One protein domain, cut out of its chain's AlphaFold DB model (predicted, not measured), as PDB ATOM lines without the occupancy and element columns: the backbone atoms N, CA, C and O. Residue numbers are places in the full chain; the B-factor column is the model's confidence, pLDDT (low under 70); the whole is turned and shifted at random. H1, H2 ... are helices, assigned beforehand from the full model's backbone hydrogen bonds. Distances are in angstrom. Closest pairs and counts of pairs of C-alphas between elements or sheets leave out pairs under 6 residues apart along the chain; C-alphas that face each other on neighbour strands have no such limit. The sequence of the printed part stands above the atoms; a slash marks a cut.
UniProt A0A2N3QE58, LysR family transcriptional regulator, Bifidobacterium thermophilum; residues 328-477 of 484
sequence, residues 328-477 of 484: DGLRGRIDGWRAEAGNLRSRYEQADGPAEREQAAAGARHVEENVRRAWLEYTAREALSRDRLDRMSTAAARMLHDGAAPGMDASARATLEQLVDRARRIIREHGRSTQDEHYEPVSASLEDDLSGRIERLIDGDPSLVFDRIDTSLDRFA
ATOM      1  N   ASP A 328     -30.158  39.105 -17.185       66.88
ATOM      2  CA  ASP A 328     -30.209  39.728 -15.856       66.88
ATOM      3  C   ASP A 328     -29.428  38.940 -14.790       66.88
ATOM      4  O   ASP A 328     -28.681  39.531 -14.005       66.88
ATOM      5  N   GLY A 329     -29.515  37.605 -14.805       67.75
ATOM      6  CA  GLY A 329     -28.718  36.741 -13.929       67.75
ATOM      7  C   GLY A 329     -27.222  36.818 -14.254       67.75
ATOM      8  O   GLY A 329     -26.375  36.841 -13.356       67.75
ATOM      9  N   LEU A 330     -26.880  36.948 -15.541       72.12
ATOM     10  CA  LEU A 330     -25.495  37.113 -15.986       72.12
ATOM     11  C   LEU A 330     -24.912  38.477 -15.582       72.12
ATOM     12  O   LEU A 330     -23.753  38.541 -15.170       72.12
ATOM     13  N   ARG A 331     -25.703  39.559 -15.628       75.06
ATOM     14  CA  ARG A 331     -25.269  40.893 -15.164       75.06
ATOM     15  C   ARG A 331     -24.831  40.873 -13.701       75.06
ATOM     16  O   ARG A 331     -23.752  41.376 -13.394       75.06
ATOM     17  N   GLY A 332     -25.608  40.230 -12.826       73.19
ATOM     18  CA  GLY A 332     -25.248  40.084 -11.411       73.19
ATOM     19  C   GLY A 332     -23.923  39.340 -11.203       73.19
ATOM     20  O   GLY A 332     -23.096  39.752 -10.388       73.19
ATOM     21  N   ARG A 333     -23.668  38.288 -11.995       78.62
ATOM     22  CA  ARG A 333     -22.397  37.539 -11.967       78.62
ATOM     23  C   ARG A 333     -21.216  38.379 -12.453       78.62
ATOM     24  O   ARG A 333     -20.160  38.345 -11.826       78.62
ATOM     25  N   ILE A 334     -21.395  39.162 -13.519       83.50
ATOM     26  CA  ILE A 334     -20.359  40.063 -14.050       83.50
ATOM     27  C   ILE A 334     -19.923  41.076 -12.990       83.50
ATOM     28  O   ILE A 334     -18.724  41.291 -12.804       83.50
ATOM     29  N   ASP A 335     -20.873  41.687 -12.284       84.81
ATOM     30  CA  ASP A 335     -20.549  42.657 -11.237       84.81
ATOM     31  C   ASP A 335     -19.850  41.990 -10.042       84.81
ATOM     32  O   ASP A 335     -18.887  42.548  -9.509       84.81
ATOM     33  N   GLY A 336     -20.242  40.759  -9.696       84.50
ATOM     34  CA  GLY A 336     -19.538  39.925  -8.720       84.50
ATOM     35  C   GLY A 336     -18.081  39.648  -9.108       84.50
ATOM     36  O   GLY A 336     -17.173  39.938  -8.329       84.50
ATOM     37  N   TRP A 337     -17.830  39.180 -10.335       87.50
ATOM     38  CA  TRP A 337     -16.470  38.920 -10.824       87.50
ATOM     39  C   TRP A 337     -15.621  40.185 -10.914       87.50
ATOM     40  O   TRP A 337     -14.429  40.145 -10.613       87.50
ATOM     41  N   ARG A 338     -16.207  41.330 -11.286       90.25
ATOM     42  CA  ARG A 338     -15.501  42.623 -11.273       90.25
ATOM     43  C   ARG A 338     -15.074  43.014  -9.864       90.25
ATOM     44  O   ARG A 338     -13.939  43.457  -9.683       90.25
ATOM     45  N   ALA A 339     -15.961  42.854  -8.884       90.62
ATOM     46  CA  ALA A 339     -15.651  43.138  -7.489       90.62
ATOM     47  C   ALA A 339     -14.547  42.206  -6.966       90.62
ATOM     48  O   ALA A 339     -13.585  42.673  -6.357       90.62
ATOM     49  N   GLU A 340     -14.644  40.910  -7.260       88.38
ATOM     50  CA  GLU A 340     -13.658  39.906  -6.859       88.38
ATOM     51  C   GLU A 340     -12.285  40.153  -7.500       88.38
ATOM     52  O   GLU A 340     -11.278  40.220  -6.794       88.38
ATOM     53  N   ALA A 341     -12.238  40.394  -8.813       89.50
ATOM     54  CA  ALA A 341     -11.011  40.736  -9.530       89.50
ATOM     55  C   ALA A 341     -10.385  42.042  -9.014       89.50
ATOM     56  O   ALA A 341      -9.164  42.129  -8.871       89.50
ATOM     57  N   GLY A 342     -11.207  43.048  -8.693       93.19
ATOM     58  CA  GLY A 342     -10.751  44.284  -8.058       93.19
ATOM     59  C   GLY A 342     -10.104  44.027  -6.697       93.19
ATOM     60  O   GLY A 342      -9.017  44.531  -6.425       93.19
ATOM     61  N   ASN A 343     -10.723  43.175  -5.880       93.75
ATOM     62  CA  ASN A 343     -10.218  42.813  -4.558       93.75
ATOM     63  C   ASN A 343      -8.900  42.021  -4.651       93.75
ATOM     64  O   ASN A 343      -7.936  42.315  -3.946       93.75
ATOM     65  N   LEU A 344      -8.817  41.060  -5.576       90.12
ATOM     66  CA  LEU A 344      -7.600  40.291  -5.851       90.12
ATOM     67  C   LEU A 344      -6.464  41.181  -6.367       90.12
ATOM     68  O   LEU A 344      -5.328  41.029  -5.923       90.12
ATOM     69  N   ARG A 345      -6.767  42.158  -7.231       93.50
ATOM     70  CA  ARG A 345      -5.790  43.166  -7.668       93.50
ATOM     71  C   ARG A 345      -5.275  43.985  -6.485       93.50
ATOM     72  O   ARG A 345      -4.065  44.107  -6.335       93.50
ATOM     73  N   SER A 346      -6.158  44.487  -5.621       94.88
ATOM     74  CA  SER A 346      -5.739  45.234  -4.429       94.88
ATOM     75  C   SER A 346      -4.871  44.393  -3.489       94.88
ATOM     76  O   SER A 346      -3.865  44.891  -2.990       94.88
ATOM     77  N   ARG A 347      -5.197  43.108  -3.292       91.06
ATOM     78  CA  ARG A 347      -4.372  42.179  -2.494       91.06
ATOM     79  C   ARG A 347      -3.012  41.920  -3.134       91.06
ATOM     80  O   ARG A 347      -2.018  41.867  -2.424       91.06
ATOM     81  N   TYR A 348      -2.954  41.800  -4.458       91.44
ATOM     82  CA  TYR A 348      -1.696  41.648  -5.187       91.44
ATOM     83  C   TYR A 348      -0.796  42.889  -5.047       91.44
ATOM     84  O   TYR A 348       0.410  42.761  -4.841       91.44
ATOM     85  N   GLU A 349      -1.379  44.088  -5.131       94.00
ATOM     86  CA  GLU A 349      -0.668  45.368  -4.998       94.00
ATOM     87  C   GLU A 349      -0.173  45.631  -3.567       94.00
ATOM     88  O   GLU A 349       0.903  46.200  -3.391       94.00
ATOM     89  N   GLN A 350      -0.936  45.203  -2.555       94.00
ATOM     90  CA  GLN A 350      -0.631  45.408  -1.131       94.00
ATOM     91  C   GLN A 350       0.183  44.271  -0.498       94.00
ATOM     92  O   GLN A 350       0.539  44.368   0.670       94.00
ATOM     93  N   ALA A 351       0.464  43.200  -1.240       91.06
ATOM     94  CA  ALA A 351       1.171  42.037  -0.721       91.06
ATOM     95  C   ALA A 351       2.616  42.367  -0.307       91.06
ATOM     96  O   ALA A 351       3.414  42.866  -1.118       91.06
ATOM     97  N   ASP A 352       2.959  41.984   0.925       88.25
ATOM     98  CA  ASP A 352       4.262  42.236   1.555       88.25
ATOM     99  C   ASP A 352       5.342  41.254   1.072       88.25
ATOM    100  O   ASP A 352       6.543  41.491   1.233       88.25
ATOM    101  N   GLY A 353       4.937  40.152   0.430       90.31
ATOM    102  CA  GLY A 353       5.849  39.110  -0.023       90.31
ATOM    103  C   GLY A 353       5.388  38.335  -1.262       90.31
ATOM    104  O   GLY A 353       4.227  38.395  -1.669       90.31
ATOM    105  N   PRO A 354       6.303  37.565  -1.879       86.81
ATOM    106  CA  PRO A 354       6.031  36.822  -3.110       86.81
ATOM    107  C   PRO A 354       4.959  35.733  -2.946       86.81
ATOM    108  O   PRO A 354       4.227  35.469  -3.894       86.81
ATOM    109  N   ALA A 355       4.821  35.136  -1.757       83.44
ATOM    110  CA  ALA A 355       3.803  34.117  -1.493       83.44
ATOM    111  C   ALA A 355       2.371  34.686  -1.535       83.44
ATOM    112  O   ALA A 355       1.484  34.092  -2.140       83.44
ATOM    113  N   GLU A 356       2.154  35.869  -0.953       77.81
ATOM    114  CA  GLU A 356       0.855  36.554  -0.976       77.81
ATOM    115  C   GLU A 356       0.495  37.047  -2.384       77.81
ATOM    116  O   GLU A 356      -0.661  36.960  -2.802       77.81
ATOM    117  N   ARG A 357       1.500  37.491  -3.156       84.31
ATOM    118  CA  ARG A 357       1.324  37.826  -4.577       84.31
ATOM    119  C   ARG A 357       0.926  36.614  -5.404       84.31
ATOM    120  O   ARG A 357       0.002  36.725  -6.206       84.31
ATOM    121  N   GLU A 358       1.571  35.465  -5.202       83.31
ATOM    122  CA  GLU A 358       1.200  34.241  -5.921       83.31
ATOM    123  C   GLU A 358      -0.210  33.778  -5.539       83.31
ATOM    124  O   GLU A 358      -0.976  33.386  -6.413       83.31
ATOM    125  N   GLN A 359      -0.608  33.904  -4.270       79.56
ATOM    126  CA  GLN A 359      -1.967  33.566  -3.842       79.56
ATOM    127  C   GLN A 359      -3.026  34.464  -4.506       79.56
ATOM    128  O   GLN A 359      -4.046  33.968  -4.989       79.56
ATOM    129  N   ALA A 360      -2.784  35.776  -4.579       76.75
ATOM    130  CA  ALA A 360      -3.674  36.704  -5.276       76.75
ATOM    131  C   ALA A 360      -3.705  36.446  -6.796       76.75
ATOM    132  O   ALA A 360      -4.773  36.497  -7.409       76.75
ATOM    133  N   ALA A 361      -2.562  36.107  -7.400       77.94
ATOM    134  CA  ALA A 361      -2.472  35.745  -8.814       77.94
ATOM    135  C   ALA A 361      -3.199  34.426  -9.129       77.94
ATOM    136  O   ALA A 361      -3.900  34.343 -10.135       77.94
ATOM    137  N   ALA A 362      -3.090  33.414  -8.266       75.25
ATOM    138  CA  ALA A 362      -3.815  32.153  -8.405       75.25
ATOM    139  C   ALA A 362      -5.336  32.365  -8.322       75.25
ATOM    140  O   ALA A 362      -6.073  31.840  -9.156       75.25
ATOM    141  N   GLY A 363      -5.799  33.204  -7.387       67.50
ATOM    142  CA  GLY A 363      -7.202  33.622  -7.324       67.50
ATOM    143  C   GLY A 363      -7.654  34.342  -8.599       67.50
ATOM    144  O   GLY A 363      -8.726  34.055  -9.122       67.50
ATOM    145  N   ALA A 364      -6.816  35.217  -9.164       73.38
ATOM    146  CA  ALA A 364      -7.137  35.917 -10.407       73.38
ATOM    147  C   ALA A 364      -7.266  34.961 -11.607       73.38
ATOM    148  O   ALA A 364      -8.206  35.105 -12.384       73.38
ATOM    149  N   ARG A 365      -6.388  33.950 -11.718       74.81
ATOM    150  CA  ARG A 365      -6.498  32.891 -12.745       74.81
ATOM    151  C   ARG A 365      -7.791  32.080 -12.589       74.81
ATOM    152  O   ARG A 365      -8.388  31.679 -13.582       74.81
ATOM    153  N   HIS A 366      -8.246  31.854 -11.355       68.75
ATOM    154  CA  HIS A 366      -9.518  31.175 -11.102       68.75
ATOM    155  C   HIS A 366     -10.724  32.016 -11.553       68.75
ATOM    156  O   HIS A 366     -11.609  31.506 -12.239       68.75
ATOM    157  N   VAL A 367     -10.736  33.316 -11.237       72.88
ATOM    158  CA  VAL A 367     -11.781  34.240 -11.714       72.88
ATOM    159  C   VAL A 367     -11.773  34.338 -13.242       72.88
ATOM    160  O   VAL A 367     -12.837  34.291 -13.854       72.88
ATOM    161  N   GLU A 368     -10.596  34.415 -13.871       77.50
ATOM    162  CA  GLU A 368     -10.447  34.406 -15.333       77.50
ATOM    163  C   GLU A 368     -11.076  33.154 -15.960       77.50
ATOM    164  O   GLU A 368     -11.873  33.265 -16.892       77.50
ATOM    165  N   GLU A 369     -10.775  31.971 -15.422       63.97
ATOM    166  CA  GLU A 369     -11.335  30.708 -15.909       63.97
ATOM    167  C   GLU A 369     -12.864  30.657 -15.753       63.97
ATOM    168  O   GLU A 369     -13.565  30.226 -16.671       63.97
ATOM    169  N   ASN A 370     -13.403  31.154 -14.635       69.94
ATOM    170  CA  ASN A 370     -14.849  31.221 -14.404       69.94
ATOM    171  C   ASN A 370     -15.551  32.166 -15.393       69.94
ATOM    172  O   ASN A 370     -16.596  31.817 -15.947       69.94
ATOM    173  N   VAL A 371     -14.959  33.336 -15.658       74.38
ATOM    174  CA  VAL A 371     -15.454  34.290 -16.663       74.38
ATOM    175  C   VAL A 371     -15.404  33.668 -18.060       74.38
ATOM    176  O   VAL A 371     -16.375  33.761 -18.810       74.38
ATOM    177  N   ARG A 372     -14.302  32.991 -18.405       69.94
ATOM    178  CA  ARG A 372     -14.120  32.333 -19.704       69.94
ATOM    179  C   ARG A 372     -15.168  31.246 -19.943       69.94
ATOM    180  O   ARG A 372     -15.737  31.190 -21.030       69.94
ATOM    181  N   ARG A 373     -15.448  30.400 -18.945       65.56
ATOM    182  CA  ARG A 373     -16.493  29.362 -19.039       65.56
ATOM    183  C   ARG A 373     -17.872  29.970 -19.247       65.56
ATOM    184  O   ARG A 373     -18.554  29.602 -20.195       65.56
ATOM    185  N   ALA A 374     -18.233  30.953 -18.427       69.62
ATOM    186  CA  ALA A 374     -19.522  31.621 -18.550       69.62
ATOM    187  C   ALA A 374     -19.694  32.328 -19.904       69.62
ATOM    188  O   ALA A 374     -20.788  32.336 -20.460       69.62
ATOM    189  N   TRP A 375     -18.617  32.889 -20.462       75.06
ATOM    190  CA  TRP A 375     -18.624  33.469 -21.804       75.06
ATOM    191  C   TRP A 375     -18.875  32.423 -22.897       75.06
ATOM    192  O   TRP A 375     -19.675  32.654 -23.804       75.06
ATOM    193  N   LEU A 376     -18.229  31.257 -22.813       71.56
ATOM    194  CA  LEU A 376     -18.447  30.163 -23.766       71.56
ATOM    195  C   LEU A 376     -19.868  29.597 -23.671       71.56
ATOM    196  O   LEU A 376     -20.502  29.359 -24.695       71.56
ATOM    197  N   GLU A 377     -20.397  29.436 -22.459       69.50
ATOM    198  CA  GLU A 377     -21.779  28.995 -22.237       69.50
ATOM    199  C   GLU A 377     -22.791  30.001 -22.790       69.50
ATOM    200  O   GLU A 377     -23.745  29.621 -23.473       69.50
ATOM    201  N   TYR A 378     -22.571  31.294 -22.532       73.88
ATOM    202  CA  TYR A 378     -23.443  32.348 -23.031       73.88
ATOM    203  C   TYR A 378     -23.413  32.429 -24.558       73.88
ATOM    204  O   TYR A 378     -24.470  32.474 -25.176       73.88
ATOM    205  N   THR A 379     -22.231  32.394 -25.179       74.06
ATOM    206  CA  THR A 379     -22.116  32.457 -26.648       74.06
ATOM    207  C   THR A 379     -22.665  31.204 -27.331       74.06
ATOM    208  O   THR A 379     -23.262  31.313 -28.397       74.06
ATOM    209  N   ALA A 380     -22.564  30.026 -26.708       69.50
ATOM    210  CA  ALA A 380     -23.233  28.823 -27.198       69.50
ATOM    211  C   ALA A 380     -24.768  28.941 -27.127       69.50
ATOM    212  O   ALA A 380     -25.456  28.587 -28.084       69.50
ATOM    213  N   ARG A 381     -25.316  29.470 -26.023       76.19
ATOM    214  CA  ARG A 381     -26.759  29.744 -25.891       76.19
ATOM    215  C   ARG A 381     -27.225  30.786 -26.905       76.19
ATOM    216  O   ARG A 381     -28.263  30.604 -27.533       76.19
ATOM    217  N   GLU A 382     -26.487  31.877 -27.035       83.94
ATOM    218  CA  GLU A 382     -26.800  32.962 -27.960       83.94
ATOM    219  C   GLU A 382     -26.778  32.466 -29.408       83.94
ATOM    220  O   GLU A 382     -27.730  32.721 -30.131       83.94
ATOM    221  N   ALA A 383     -25.822  31.616 -29.794       72.88
ATOM    222  CA  ALA A 383     -25.822  30.987 -31.114       72.88
ATOM    223  C   ALA A 383     -27.088  30.144 -31.383       72.88
ATOM    224  O   ALA A 383     -27.622  30.167 -32.492       72.88
ATOM    225  N   LEU A 384     -27.603  29.427 -30.374       75.62
ATOM    226  CA  LEU A 384     -28.874  28.695 -30.486       75.62
ATOM    227  C   LEU A 384     -30.078  29.642 -30.604       75.62
ATOM    228  O   LEU A 384     -31.004  29.366 -31.371       75.62
ATOM    229  N   SER A 385     -30.067  30.754 -29.866       77.56
ATOM    230  CA  SER A 385     -31.113  31.780 -29.943       77.56
ATOM    231  C   SER A 385     -31.113  32.475 -31.310       77.56
ATOM    232  O   SER A 385     -32.164  32.577 -31.948       77.56
ATOM    233  N   ARG A 386     -29.932  32.816 -31.840       84.00
ATOM    234  CA  ARG A 386     -29.725  33.375 -33.181       84.00
ATOM    235  C   ARG A 386     -30.241  32.451 -34.280       84.00
ATOM    236  O   ARG A 386     -30.955  32.896 -35.180       84.00
ATOM    237  N   ASP A 387     -29.921  31.165 -34.198       78.94
ATOM    238  CA  ASP A 387     -30.367  30.143 -35.149       78.94
ATOM    239  C   ASP A 387     -31.893  29.926 -35.086       78.94
ATOM    240  O   ASP A 387     -32.573  29.850 -36.118       78.94
ATOM    241  N   ARG A 388     -32.483  29.933 -33.881       79.44
ATOM    242  CA  ARG A 388     -33.945  29.940 -33.718       79.44
ATOM    243  C   ARG A 388     -34.565  31.193 -34.340       79.44
ATOM    244  O   ARG A 388     -35.523  31.064 -35.104       79.44
ATOM    245  N   LEU A 389     -34.020  32.374 -34.064       83.25
ATOM    246  CA  LEU A 389     -34.513  33.646 -34.589       83.25
ATOM    247  C   LEU A 389     -34.484  33.676 -36.120       83.25
ATOM    248  O   LEU A 389     -35.455  34.113 -36.743       83.25
ATOM    249  N   ASP A 390     -33.416  33.171 -36.734       83.06
ATOM    250  CA  ASP A 390     -33.285  33.066 -38.187       83.06
ATOM    251  C   ASP A 390     -34.316  32.112 -38.804       83.06
ATOM    252  O   ASP A 390     -35.006  32.477 -39.768       83.06
ATOM    253  N   ARG A 391     -34.505  30.922 -38.216       77.62
ATOM    254  CA  ARG A 391     -35.552  29.985 -38.654       77.62
ATOM    255  C   ARG A 391     -36.942  30.597 -38.547       77.62
ATOM    256  O   ARG A 391     -37.700  30.550 -39.517       77.62
ATOM    257  N   MET A 392     -37.267  31.191 -37.399       77.50
ATOM    258  CA  MET A 392     -38.579  31.790 -37.144       77.50
ATOM    259  C   MET A 392     -38.839  32.981 -38.064       77.50
ATOM    260  O   MET A 392     -39.913  33.081 -38.654       77.50
ATOM    261  N   SER A 393     -37.844  33.849 -38.258       82.12
ATOM    262  CA  SER A 393     -37.924  34.973 -39.194       82.12
ATOM    263  C   SER A 393     -38.123  34.506 -40.637       82.12
ATOM    264  O   SER A 393     -38.950  35.054 -41.371       82.12
ATOM    265  N   THR A 394     -37.416  33.451 -41.048       80.62
ATOM    266  CA  THR A 394     -37.550  32.863 -42.385       80.62
ATOM    267  C   THR A 394     -38.927  32.230 -42.587       80.62
ATOM    268  O   THR A 394     -39.554  32.457 -43.624       80.62
ATOM    269  N   ALA A 395     -39.423  31.475 -41.604       73.44
ATOM    270  CA  ALA A 395     -40.750  30.866 -41.637       73.44
ATOM    271  C   ALA A 395     -41.860  31.929 -41.686       73.44
ATOM    272  O   ALA A 395     -42.720  31.883 -42.567       73.44
ATOM    273  N   ALA A 396     -41.787  32.938 -40.813       76.56
ATOM    274  CA  ALA A 396     -42.714  34.066 -40.790       76.56
ATOM    275  C   ALA A 396     -42.737  34.820 -42.121       76.56
ATOM    276  O   ALA A 396     -43.803  35.147 -42.633       76.56
ATOM    277  N   ALA A 397     -41.567  35.085 -42.705       79.56
ATOM    278  CA  ALA A 397     -41.480  35.795 -43.972       79.56
ATOM    279  C   ALA A 397     -42.073  34.999 -45.142       79.56
ATOM    280  O   ALA A 397     -42.715  35.591 -46.007       79.56
ATOM    281  N   ARG A 398     -41.882  33.671 -45.163       75.62
ATOM    282  CA  ARG A 398     -42.529  32.790 -46.149       75.62
ATOM    283  C   ARG A 398     -44.044  32.821 -45.993       75.62
ATOM    284  O   ARG A 398     -44.742  33.041 -46.970       75.62
ATOM    285  N   MET A 399     -44.549  32.723 -44.766       76.00
ATOM    286  CA  MET A 399     -45.984  32.832 -44.496       76.00
ATOM    287  C   MET A 399     -46.552  34.203 -44.901       76.00
ATOM    288  O   MET A 399     -47.613  34.290 -45.508       76.00
ATOM    289  N   LEU A 400     -45.845  35.301 -44.620       79.81
ATOM    290  CA  LEU A 400     -46.271  36.640 -45.038       79.81
ATOM    291  C   LEU A 400     -46.339  36.789 -46.566       79.81
ATOM    292  O   LEU A 400     -47.189  37.550 -47.046       79.81
ATOM    293  N   HIS A 401     -45.469  36.079 -47.291       79.12
ATOM    294  CA  HIS A 401     -45.406  36.030 -48.753       79.12
ATOM    295  C   HIS A 401     -46.497  35.133 -49.365       79.12
ATOM    296  O   HIS A 401     -47.168  35.555 -50.302       79.12
ATOM    297  N   ASP A 402     -46.711  33.934 -48.816       71.19
ATOM    298  CA  ASP A 402     -47.626  32.914 -49.359       71.19
ATOM    299  C   ASP A 402     -49.110  33.177 -49.020       71.19
ATOM    300  O   ASP A 402     -50.002  32.461 -49.475       71.19
ATOM    301  N   GLY A 403     -49.376  34.239 -48.257       65.12
ATOM    302  CA  GLY A 403     -50.681  34.572 -47.695       65.12
ATOM    303  C   GLY A 403     -50.686  34.287 -46.195       65.12
ATOM    304  O   GLY A 403     -50.304  33.204 -45.764       65.12
ATOM    305  N   ALA A 404     -51.078  35.285 -45.388       61.09
ATOM    306  CA  ALA A 404     -51.083  35.168 -43.926       61.09
ATOM    307  C   ALA A 404     -51.862  33.930 -43.449       61.09
ATOM    308  O   ALA A 404     -52.782  33.477 -44.133       61.09
ATOM    309  N   ALA A 405     -51.517  33.422 -42.260       60.84
ATOM    310  CA  ALA A 405     -52.190  32.269 -41.672       60.84
ATOM    311  C   ALA A 405     -53.726  32.446 -41.658       60.84
ATOM    312  O   ALA A 405     -54.211  33.559 -41.410       60.84
ATOM    313  N   PRO A 406     -54.501  31.368 -41.889       55.81
ATOM    314  CA  PRO A 406     -55.955  31.408 -41.773       55.81
ATOM    315  C   PRO A 406     -56.372  31.973 -40.408       55.81
ATOM    316  O   PRO A 406     -55.970  31.456 -39.372       55.81
ATOM    317  N   GLY A 407     -57.156  33.056 -40.400       65.06
ATOM    318  CA  GLY A 407     -57.615  33.709 -39.165       65.06
ATOM    319  C   GLY A 407     -56.696  34.802 -38.598       65.06
ATOM    320  O   GLY A 407     -57.048  35.404 -37.587       65.06
ATOM    321  N   MET A 408     -55.566  35.116 -39.243       76.19
ATOM    322  CA  MET A 408     -54.713  36.242 -38.846       76.19
ATOM    323  C   MET A 408     -55.344  37.589 -39.227       76.19
ATOM    324  O   MET A 408     -55.608  37.854 -40.402       76.19
ATOM    325  N   ASP A 409     -55.545  38.467 -38.243       82.00
ATOM    326  CA  ASP A 409     -56.046  39.819 -38.489       82.00
ATOM    327  C   ASP A 409     -54.955  40.777 -39.026       82.00
ATOM    328  O   ASP A 409     -53.751  40.501 -38.994       82.00
ATOM    329  N   ALA A 410     -55.378  41.936 -39.542       84.12
ATOM    330  CA  ALA A 410     -54.470  42.925 -40.128       84.12
ATOM    331  C   ALA A 410     -53.475  43.526 -39.113       84.12
ATOM    332  O   ALA A 410     -52.379  43.938 -39.496       84.12
ATOM    333  N   SER A 411     -53.834  43.574 -37.827       85.38
ATOM    334  CA  SER A 411     -52.978  44.109 -36.764       85.38
ATOM    335  C   SER A 411     -51.880  43.114 -36.378       85.38
ATOM    336  O   SER A 411     -50.710  43.494 -36.271       85.38
ATOM    337  N   ALA A 412     -52.232  41.836 -36.247       80.50
ATOM    338  CA  ALA A 412     -51.321  40.723 -36.041       80.50
ATOM    339  C   ALA A 412     -50.347  40.591 -37.218       80.50
ATOM    340  O   ALA A 412     -49.142  40.468 -37.002       80.50
ATOM    341  N   ARG A 413     -50.843  40.737 -38.456       85.69
ATOM    342  CA  ARG A 413     -49.998  40.758 -39.656       85.69
ATOM    343  C   ARG A 413     -48.974  41.897 -39.624       85.69
ATOM    344  O   ARG A 413     -47.786  41.643 -39.798       85.69
ATOM    345  N   ALA A 414     -49.410  43.132 -39.363       87.81
ATOM    346  CA  ALA A 414     -48.506  44.283 -39.284       87.81
ATOM    347  C   ALA A 414     -47.472  44.136 -38.151       87.81
ATOM    348  O   ALA A 414     -46.317  44.537 -38.291       87.81
ATOM    349  N   THR A 415     -47.872  43.530 -37.028       86.94
ATOM    350  CA  THR A 415     -46.970  43.230 -35.908       86.94
ATOM    351  C   THR A 415     -45.922  42.191 -36.306       86.94
ATOM    352  O   THR A 415     -44.743  42.360 -35.999       86.94
ATOM    353  N   LEU A 416     -46.326  41.139 -37.022       86.56
ATOM    354  CA  LEU A 416     -45.415  40.114 -37.515       86.56
ATOM    355  C   LEU A 416     -44.396  40.687 -38.511       86.56
ATOM    356  O   LEU A 416     -43.210  40.394 -38.387       86.56
ATOM    357  N   GLU A 417     -44.828  41.544 -39.443       89.50
ATOM    358  CA  GLU A 417     -43.939  42.236 -40.393       89.50
ATOM    359  C   GLU A 417     -42.850  43.039 -39.658       89.50
ATOM    360  O   GLU A 417     -41.661  42.884 -39.942       89.50
ATOM    361  N   GLN A 418     -43.225  43.805 -38.626       92.31
ATOM    362  CA  GLN A 418     -42.267  44.563 -37.808       92.31
ATOM    363  C   GLN A 418     -41.272  43.667 -37.056       92.31
ATOM    364  O   GLN A 418     -40.089  44.003 -36.948       92.31
ATOM    365  N   LEU A 419     -41.736  42.536 -36.515       89.69
ATOM    366  CA  LEU A 419     -40.879  41.589 -35.796       89.69
ATOM    367  C   LEU A 419     -39.890  40.893 -36.735       89.69
ATOM    368  O   LEU A 419     -38.711  40.782 -36.400       89.69
ATOM    369  N   VAL A 420     -40.342  40.489 -37.923       88.25
ATOM    370  CA  VAL A 420     -39.498  39.887 -38.965       88.25
ATOM    371  C   VAL A 420     -38.433  40.868 -39.442       88.25
ATOM    372  O   VAL A 420     -37.263  40.495 -39.538       88.25
ATOM    373  N   ASP A 421     -38.801  42.127 -39.686       91.44
ATOM    374  CA  ASP A 421     -37.849  43.167 -40.085       91.44
ATOM    375  C   ASP A 421     -36.799  43.426 -39.004       91.44
ATOM    376  O   ASP A 421     -35.617  43.612 -39.310       91.44
ATOM    377  N   ARG A 422     -37.204  43.400 -37.730       92.31
ATOM    378  CA  ARG A 422     -36.278  43.524 -36.601       92.31
ATOM    379  C   ARG A 422     -35.332  42.326 -36.504       92.31
ATOM    380  O   ARG A 422     -34.132  42.534 -36.368       92.31
ATOM    381  N   ALA A 423     -35.843  41.103 -36.635       87.12
ATOM    382  CA  ALA A 423     -35.035  39.883 -36.630       87.12
ATOM    383  C   ALA A 423     -34.004  39.874 -37.773       87.12
ATOM    384  O   ALA A 423     -32.818  39.642 -37.560       87.12
ATOM    385  N   ARG A 424     -34.431  40.226 -38.992       89.06
ATOM    386  CA  ARG A 424     -33.551  40.314 -40.171       89.06
ATOM    387  C   ARG A 424     -32.491  41.397 -40.048       89.06
ATOM    388  O   ARG A 424     -31.422  41.259 -40.634       89.06
ATOM    389  N   ARG A 425     -32.793  42.484 -39.337       93.25
ATOM    390  CA  ARG A 425     -31.816  43.535 -39.051       93.25
ATOM    391  C   ARG A 425     -30.707  43.014 -38.146       93.25
ATOM    392  O   ARG A 425     -29.554  43.174 -38.514       93.25
ATOM    393  N   ILE A 426     -31.061  42.326 -37.057       87.50
ATOM    394  CA  ILE A 426     -30.089  41.697 -36.149       87.50
ATOM    395  C   ILE A 426     -29.171  40.750 -36.929       87.50
ATOM    396  O   ILE A 426     -27.958  40.896 -36.872       87.50
ATOM    397  N   ILE A 427     -29.746  39.862 -37.747       88.62
ATOM    398  CA  ILE A 427     -28.978  38.895 -38.551       88.62
ATOM    399  C   ILE A 427     -28.049  39.586 -39.562       88.62
ATOM    400  O   ILE A 427     -26.950  39.114 -39.830       88.62
ATOM    401  N   ARG A 428     -28.478  40.708 -40.150       89.81
ATOM    402  CA  ARG A 428     -27.678  41.450 -41.135       89.81
ATOM    403  C   ARG A 428     -26.555  42.261 -40.494       89.81
ATOM    404  O   ARG A 428     -25.502  42.400 -41.101       89.81
ATOM    405  N   GLU A 429     -26.812  42.860 -39.336       91.25
ATOM    406  CA  GLU A 429     -25.868  43.749 -38.651       91.25
ATOM    407  C   GLU A 429     -24.842  42.965 -37.826       91.25
ATOM    408  O   GLU A 429     -23.684  43.364 -37.782       91.25
ATOM    409  N   HIS A 430     -25.246  41.838 -37.235       87.88
ATOM    410  CA  HIS A 430     -24.442  41.078 -36.271       87.88
ATOM    411  C   HIS A 430     -24.130  39.641 -36.724       87.88
ATOM    412  O   HIS A 430     -23.743  38.805 -35.907       87.88
ATOM    413  N   GLY A 431     -24.339  39.323 -38.002       82.25
ATOM    414  CA  GLY A 431     -24.104  37.994 -38.567       82.25
ATOM    415  C   GLY A 431     -25.207  36.976 -38.264       82.25
ATOM    416  O   GLY A 431     -26.093  37.176 -37.434       82.25
ATOM    417  N   ARG A 432     -25.186  35.851 -38.974       74.81
ATOM    418  CA  ARG A 432     -26.156  34.760 -38.824       74.81
ATOM    419  C   ARG A 432     -25.602  33.616 -37.987       74.81
ATOM    420  O   ARG A 432     -26.352  32.984 -37.253       74.81
ATOM    421  N   SER A 433     -24.317  33.323 -38.135       73.56
ATOM    422  CA  SER A 433     -23.661  32.174 -37.516       73.56
ATOM    423  C   SER A 433     -22.287  32.558 -36.994       73.56
ATOM    424  O   SER A 433     -21.629  33.420 -37.566       73.56
ATOM    425  N   THR A 434     -21.809  31.845 -35.974       68.69
ATOM    426  CA  THR A 434     -20.439  31.955 -35.443       68.69
ATOM    427  C   THR A 434     -19.346  31.704 -36.489       68.69
ATOM    428  O   THR A 434     -18.179  31.988 -36.234       68.69
ATOM    429  N   GLN A 435     -19.707  31.166 -37.657       71.31
ATOM    430  CA  GLN A 435     -18.821  30.988 -38.810       71.31
ATOM    431  C   GLN A 435     -18.670  32.253 -39.672       71.31
ATOM    432  O   GLN A 435     -17.774  32.305 -40.513       71.31
ATOM    433  N   ASP A 436     -19.527  33.261 -39.489       71.38
ATOM    434  CA  ASP A 436     -19.472  34.506 -40.249       71.38
ATOM    435  C   ASP A 436     -18.349  35.411 -39.721       71.38
ATOM    436  O   ASP A 436     -18.231  35.643 -38.520       71.38
ATOM    437  N   GLU A 437     -17.556  36.000 -40.622       76.06
ATOM    438  CA  GLU A 437     -16.416  36.865 -40.252       76.06
ATOM    439  C   GLU A 437     -16.806  38.098 -39.413       76.06
ATOM    440  O   GLU A 437     -15.966  38.669 -38.723       76.06
ATOM    441  N   HIS A 438     -18.070  38.518 -39.479       80.94
ATOM    442  CA  HIS A 438     -18.620  39.679 -38.775       80.94
ATOM    443  C   HIS A 438     -19.628  39.278 -37.687       80.94
ATOM    444  O   HIS A 438     -20.464  40.092 -37.296       80.94
ATOM    445  N   TYR A 439     -19.587  38.024 -37.230       80.38
ATOM    446  CA  TYR A 439     -20.468  37.564 -36.167       80.38
ATOM    447  C   TYR A 439     -20.195  38.304 -34.860       80.38
ATOM    448  O   TYR A 439     -19.073  38.296 -34.347       80.38
ATOM    449  N   GLU A 440     -21.245  38.886 -34.290       82.69
ATOM    450  CA  GLU A 440     -21.201  39.512 -32.976       82.69
ATOM    451  C   GLU A 440     -22.366  38.996 -32.114       82.69
ATOM    452  O   GLU A 440     -23.529  39.093 -32.530       82.69
ATOM    453  N   PRO A 441     -22.083  38.451 -30.914       80.75
ATOM    454  CA  PRO A 441     -23.131  38.011 -30.006       80.75
ATOM    455  C   PRO A 441     -24.027  39.169 -29.565       80.75
ATOM    456  O   PRO A 441     -23.539  40.233 -29.176       80.75
ATOM    457  N   VAL A 442     -25.340  38.945 -29.562       85.06
ATOM    458  CA  VAL A 442     -26.338  39.908 -29.067       85.06
ATOM    459  C   VAL A 442     -26.995  39.355 -27.790       85.06
ATOM    460  O   VAL A 442     -26.597  38.336 -27.230       85.06
ATOM    461  N   SER A 443     -27.940  40.089 -27.212       86.12
ATOM    462  CA  SER A 443     -28.749  39.622 -26.084       86.12
ATOM    463  C   SER A 443     -29.550  38.375 -26.479       86.12
ATOM    464  O   SER A 443     -30.492  38.480 -27.265       86.12
ATOM    465  N   ALA A 444     -29.230  37.218 -25.890       82.00
ATOM    466  CA  ALA A 444     -29.994  35.988 -26.113       82.00
ATOM    467  C   ALA A 444     -31.450  36.159 -25.644       82.00
ATOM    468  O   ALA A 444     -32.381  35.693 -26.290       82.00
ATOM    469  N   SER A 445     -31.669  36.915 -24.561       83.31
ATOM    470  CA  SER A 445     -33.020  37.234 -24.074       83.31
ATOM    471  C   SER A 445     -33.838  38.051 -25.084       83.31
ATOM    472  O   SER A 445     -35.041  37.836 -25.234       83.31
ATOM    473  N   LEU A 446     -33.201  38.988 -25.793       86.44
ATOM    474  CA  LEU A 446     -33.848  39.757 -26.856       86.44
ATOM    475  C   LEU A 446     -34.234  38.861 -28.039       86.44
ATOM    476  O   LEU A 446     -35.331  38.995 -28.581       86.44
ATOM    477  N   GLU A 447     -33.334  37.979 -28.458       83.56
ATOM    478  CA  GLU A 447     -33.552  37.057 -29.574       83.56
ATOM    479  C   GLU A 447     -34.625  36.009 -29.253       83.56
ATOM    480  O   GLU A 447     -35.489  35.736 -30.093       83.56
ATOM    481  N   ASP A 448     -34.647  35.513 -28.013       82.25
ATOM    482  CA  ASP A 448     -35.676  34.621 -27.480       82.25
ATOM    483  C   ASP A 448     -37.052  35.319 -27.430       82.25
ATOM    484  O   ASP A 448     -38.043  34.738 -27.884       82.25
ATOM    485  N   ASP A 449     -37.142  36.577 -26.957       84.25
ATOM    486  CA  ASP A 449     -38.403  37.349 -26.960       84.25
ATOM    487  C   ASP A 449     -38.932  37.551 -28.382       84.25
ATOM    488  O   ASP A 449     -40.114  37.324 -28.657       84.25
ATOM    489  N   LEU A 450     -38.058  37.945 -29.313       82.62
ATOM    490  CA  LEU A 450     -38.442  38.131 -30.709       82.62
ATOM    491  C   LEU A 450     -38.928  36.821 -31.329       82.62
ATOM    492  O   LEU A 450     -40.003  36.801 -31.930       82.62
ATOM    493  N   SER A 451     -38.187  35.730 -31.134       81.94
ATOM    494  CA  SER A 451     -38.545  34.402 -31.636       81.94
ATOM    495  C   SER A 451     -39.878  33.926 -31.066       81.94
ATOM    496  O   SER A 451     -40.761  33.554 -31.834       81.94
ATOM    497  N   GLY A 452     -40.076  34.015 -29.748       78.12
ATOM    498  CA  GLY A 452     -41.310  33.583 -29.087       78.12
ATOM    499  C   GLY A 452     -42.520  34.469 -29.403       78.12
ATOM    500  O   GLY A 452     -43.666  34.021 -29.357       78.12
ATOM    501  N   ARG A 453     -42.319  35.749 -29.738       80.81
ATOM    502  CA  ARG A 453     -43.395  36.621 -30.246       80.81
ATOM    503  C   ARG A 453     -43.759  36.299 -31.689       80.81
ATOM    504  O   ARG A 453     -44.944  36.311 -32.014       80.81
ATOM    505  N   ILE A 454     -42.768  36.011 -32.530       83.31
ATOM    506  CA  ILE A 454     -42.984  35.545 -33.903       83.31
ATOM    507  C   ILE A 454     -43.734  34.208 -33.880       83.31
ATOM    508  O   ILE A 454     -44.758  34.081 -34.541       83.31
ATOM    509  N   GLU A 455     -43.280  33.253 -33.071       80.88
ATOM    510  CA  GLU A 455     -43.879  31.924 -32.911       80.88
ATOM    511  C   GLU A 455     -45.349  31.999 -32.513       80.88
ATOM    512  O   GLU A 455     -46.196  31.480 -33.227       80.88
ATOM    513  N   ARG A 456     -45.683  32.765 -31.467       79.69
ATOM    514  CA  ARG A 456     -47.080  32.963 -31.039       79.69
ATOM    515  C   ARG A 456     -47.988  33.524 -32.136       79.69
ATOM    516  O   ARG A 456     -49.176  33.218 -32.153       79.69
ATOM    517  N   LEU A 457     -47.450  34.359 -33.025       77.69
ATOM    518  CA  LEU A 457     -48.209  34.922 -34.143       77.69
ATOM    519  C   LEU A 457     -48.324  33.952 -35.326       77.69
ATOM    520  O   LEU A 457     -49.336  33.987 -36.020       77.69
ATOM    521  N   ILE A 458     -47.315  33.109 -35.568       72.62
ATOM    522  CA  ILE A 458     -47.360  32.070 -36.609       72.62
ATOM    523  C   ILE A 458     -48.265  30.914 -36.185       72.62
ATOM    524  O   ILE A 458     -49.065  30.435 -36.988       72.62
ATOM    525  N   ASP A 459     -48.120  30.444 -34.947       66.94
ATOM    526  CA  ASP A 459     -48.749  29.207 -34.508       66.94
ATOM    527  C   ASP A 459     -50.259  29.345 -34.342       66.94
ATOM    528  O   ASP A 459     -50.963  28.371 -34.609       66.94
ATOM    529  N   GLY A 460     -50.751  30.545 -34.010       62.81
ATOM    530  CA  GLY A 460     -52.179  30.814 -33.862       62.81
ATOM    531  C   GLY A 460     -52.800  29.983 -32.736       62.81
ATOM    532  O   GLY A 460     -52.258  29.923 -31.633       62.81
ATOM    533  N   ASP A 461     -53.951  29.360 -33.000       53.72
ATOM    534  CA  ASP A 461     -54.547  28.373 -32.091       53.72
ATOM    535  C   ASP A 461     -53.615  27.142 -31.982       53.72
ATOM    536  O   ASP A 461     -53.247  26.580 -33.018       53.72
ATOM    537  N   PRO A 462     -53.239  26.688 -30.766       49.22
ATOM    538  CA  PRO A 462     -52.372  25.523 -30.557       49.22
ATOM    539  C   PRO A 462     -52.797  24.252 -31.312       49.22
ATOM    540  O   PRO A 462     -51.957  23.403 -31.607       49.22
ATOM    541  N   SER A 463     -54.083  24.113 -31.646       51.09
ATOM    542  CA  SER A 463     -54.611  22.987 -32.428       51.09
ATOM    543  C   SER A 463     -54.150  22.961 -33.895       51.09
ATOM    544  O   SER A 463     -54.099  21.890 -34.495       51.09
ATOM    545  N   LEU A 464     -53.716  24.093 -34.461       50.53
ATOM    546  CA  LEU A 464     -53.280  24.202 -35.863       50.53
ATOM    547  C   LEU A 464     -51.921  23.536 -36.143       50.53
ATOM    548  O   LEU A 464     -51.517  23.404 -37.300       50.53
ATOM    549  N   VAL A 465     -51.197  23.106 -35.103       47.94
ATOM    550  CA  VAL A 465     -49.973  22.300 -35.244       47.94
ATOM    551  C   VAL A 465     -50.268  20.976 -35.951       47.94
ATOM    552  O   VAL A 465     -49.463  20.547 -36.777       47.94
ATOM    553  N   PHE A 466     -51.420  20.356 -35.684       53.03
ATOM    554  CA  PHE A 466     -51.798  19.083 -36.301       53.03
ATOM    555  C   PHE A 466     -52.034  19.236 -37.809       53.03
ATOM    556  O   PHE A 466     -51.445  18.496 -38.591       53.03
ATOM    557  N   ASP A 467     -52.739  20.290 -38.227       57.19
ATOM    558  CA  ASP A 467     -52.954  20.602 -39.648       57.19
ATOM    559  C   ASP A 467     -51.630  20.876 -40.391       57.19
ATOM    560  O   ASP A 467     -51.456  20.522 -41.564       57.19
ATOM    561  N   ARG A 468     -50.653  21.495 -39.706       54.16
ATOM    562  CA  ARG A 468     -49.303  21.726 -40.250       54.16
ATOM    563  C   ARG A 468     -48.489  20.437 -40.357       54.16
ATOM    564  O   ARG A 468     -47.732  20.298 -41.323       54.16
ATOM    565  N   ILE A 469     -48.624  19.517 -39.397       52.88
ATOM    566  CA  ILE A 469     -48.001  18.187 -39.449       52.88
ATOM    567  C   ILE A 469     -48.564  17.413 -40.638       52.88
ATOM    568  O   ILE A 469     -47.776  16.959 -41.464       52.88
ATOM    569  N   ASP A 470     -49.887  17.360 -40.789       55.56
ATOM    570  CA  ASP A 470     -50.544  16.658 -41.897       55.56
ATOM    571  C   ASP A 470     -50.111  17.233 -43.254       55.56
ATOM    572  O   ASP A 470     -49.640  16.503 -44.122       55.56
ATOM    573  N   THR A 471     -50.099  18.562 -43.397       56.69
ATOM    574  CA  THR A 471     -49.612  19.227 -44.621       56.69
ATOM    575  C   THR A 471     -48.130  18.932 -44.906       56.69
ATOM    576  O   THR A 471     -47.711  18.825 -46.064       56.69
ATOM    577  N   SER A 472     -47.301  18.830 -43.863       47.47
ATOM    578  CA  SER A 472     -45.868  18.538 -44.003       47.47
ATOM    579  C   SER A 472     -45.622  17.077 -44.367       47.47
ATOM    580  O   SER A 472     -44.758  16.804 -45.200       47.47
ATOM    581  N   LEU A 473     -46.400  16.157 -43.794       54.31
ATOM    582  CA  LEU A 473     -46.389  14.737 -44.134       54.31
ATOM    583  C   LEU A 473     -46.885  14.511 -45.564       54.31
ATOM    584  O   LEU A 473     -46.241  13.769 -46.298       54.31
ATOM    585  N   ASP A 474     -47.925  15.220 -46.005       63.38
ATOM    586  CA  ASP A 474     -48.415  15.181 -47.388       63.38
ATOM    587  C   ASP A 474     -47.370  15.711 -48.377       63.38
ATOM    588  O   ASP A 474     -47.111  15.101 -49.420       63.38
ATOM    589  N   ARG A 475     -46.692  16.819 -48.046       53.59
ATOM    590  CA  ARG A 475     -45.563  17.320 -48.848       53.59
ATOM    591  C   ARG A 475     -44.417  16.319 -48.885       53.59
ATOM    592  O   ARG A 475     -43.882  16.067 -49.964       53.59
ATOM    593  N   PHE A 476     -44.057  15.731 -47.748       49.41
ATOM    594  CA  PHE A 476     -43.010  14.718 -47.668       49.41
ATOM    595  C   PHE A 476     -43.366  13.495 -48.523       49.41
ATOM    596  O   PHE A 476     -42.571  13.105 -49.374       49.41
ATOM    597  N   ALA A 477     -44.596  12.989 -48.400       58.28
ATOM    598  CA  ALA A 477     -45.152  11.897 -49.195       58.28
ATOM    599  C   ALA A 477     -45.158  12.209 -50.699       58.28
ATOM    600  O   ALA A 477     -44.758  11.371 -51.500       58.28
TER     601      ALA A 477
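What this domain is: This is residues 328 to 477 of the 484 residues of the protein "LysR family transcriptional regulator" of Bifidobacterium thermophilum (UniProt A0A2N3QE58). What is the overall picture? One very long helix, H2, is the spine of a rod: H1 folds back along its first part as a helical hairpin, and H3 and H4 pack on its later part, making an up-and-down bundle with it, each helix running against the one before. At the end of the rod where H2 ends, residues 469 to 477 of H5 stick out free. What is it made of? The printed part has 150 residues, with five named helices in the order H1 to H5 and no named strand, and its class is all helix. How large is it? It is extended, with a radius of gyration of the C-alphas of 23.2 A and spans of 75 by 35 by 32 A.

How they stand to each other: What touches the hub? The hub is H2, residues 354 to 402, which with its residues 356 to 371 alone touches H1, residues 328 to 350, at a shallow tilt of 21 degrees, opposite ways; the closest C-alphas, of Tyr 348 and Arg 357, are 4.9 A apart. With residues 386 to 400 alone H2 touches H3, residues 410 to 430, at a steep tilt of 44 degrees, opposite ways, the closest C-alphas being those of Ser 393 and Val 420, 5.2 A apart. With residues 381 to 396 alone it touches H4, residues 444 to 459, at a shallow tilt of 21 degrees, the same way, the closest C-alphas being those of Glu 382 and Ala 444, 4.8 A apart. How do H3 and H4 stand? They form a helical hairpin and touch, opposite ways at a shallow tilt of 34 degrees, only just short of steep; their closest C-alphas, of Leu 416 and Ile 454, are 6.3 A apart. Where is the last helix? H5, residues 464 to 477, is close to H4 but not clearly touching, about perpendicular at 83 degrees; the closest C-alphas, of Asp 459 and Val 465, are 7.1 A apart. H1 is apart from H3, H4 and H5. What do the backbones show? In H1, H2, H3, H4 and H5 every O i to N i+4 pair is within hydrogen-bond range.

Where its parts are: Where does H2 run? From C-alpha 354 at (6.031, 36.822, -3.110) to C-alpha 402 at (-47.626, 32.914, -49.359), a length of 70.9 A. How long are the others? From first to last C-alpha H1 measures 33.5 A, H3 30.3 A, H4 21.6 A and H5 19.9 A, with C-alpha 477 at (-45.152, 11.897, -49.195).

The domain as a whole: Which C-alphas are farthest apart? Those of Asp 352 and Ala 477, at 77.1 A. Which link is long? H3 to H4, residues 431 to 443; the printed part has no cut. Where is confidence low? The mean pLDDT of the printed part is 77.1, and 36 residues are under 70, among them residues 403 to 407 and 459 to 477.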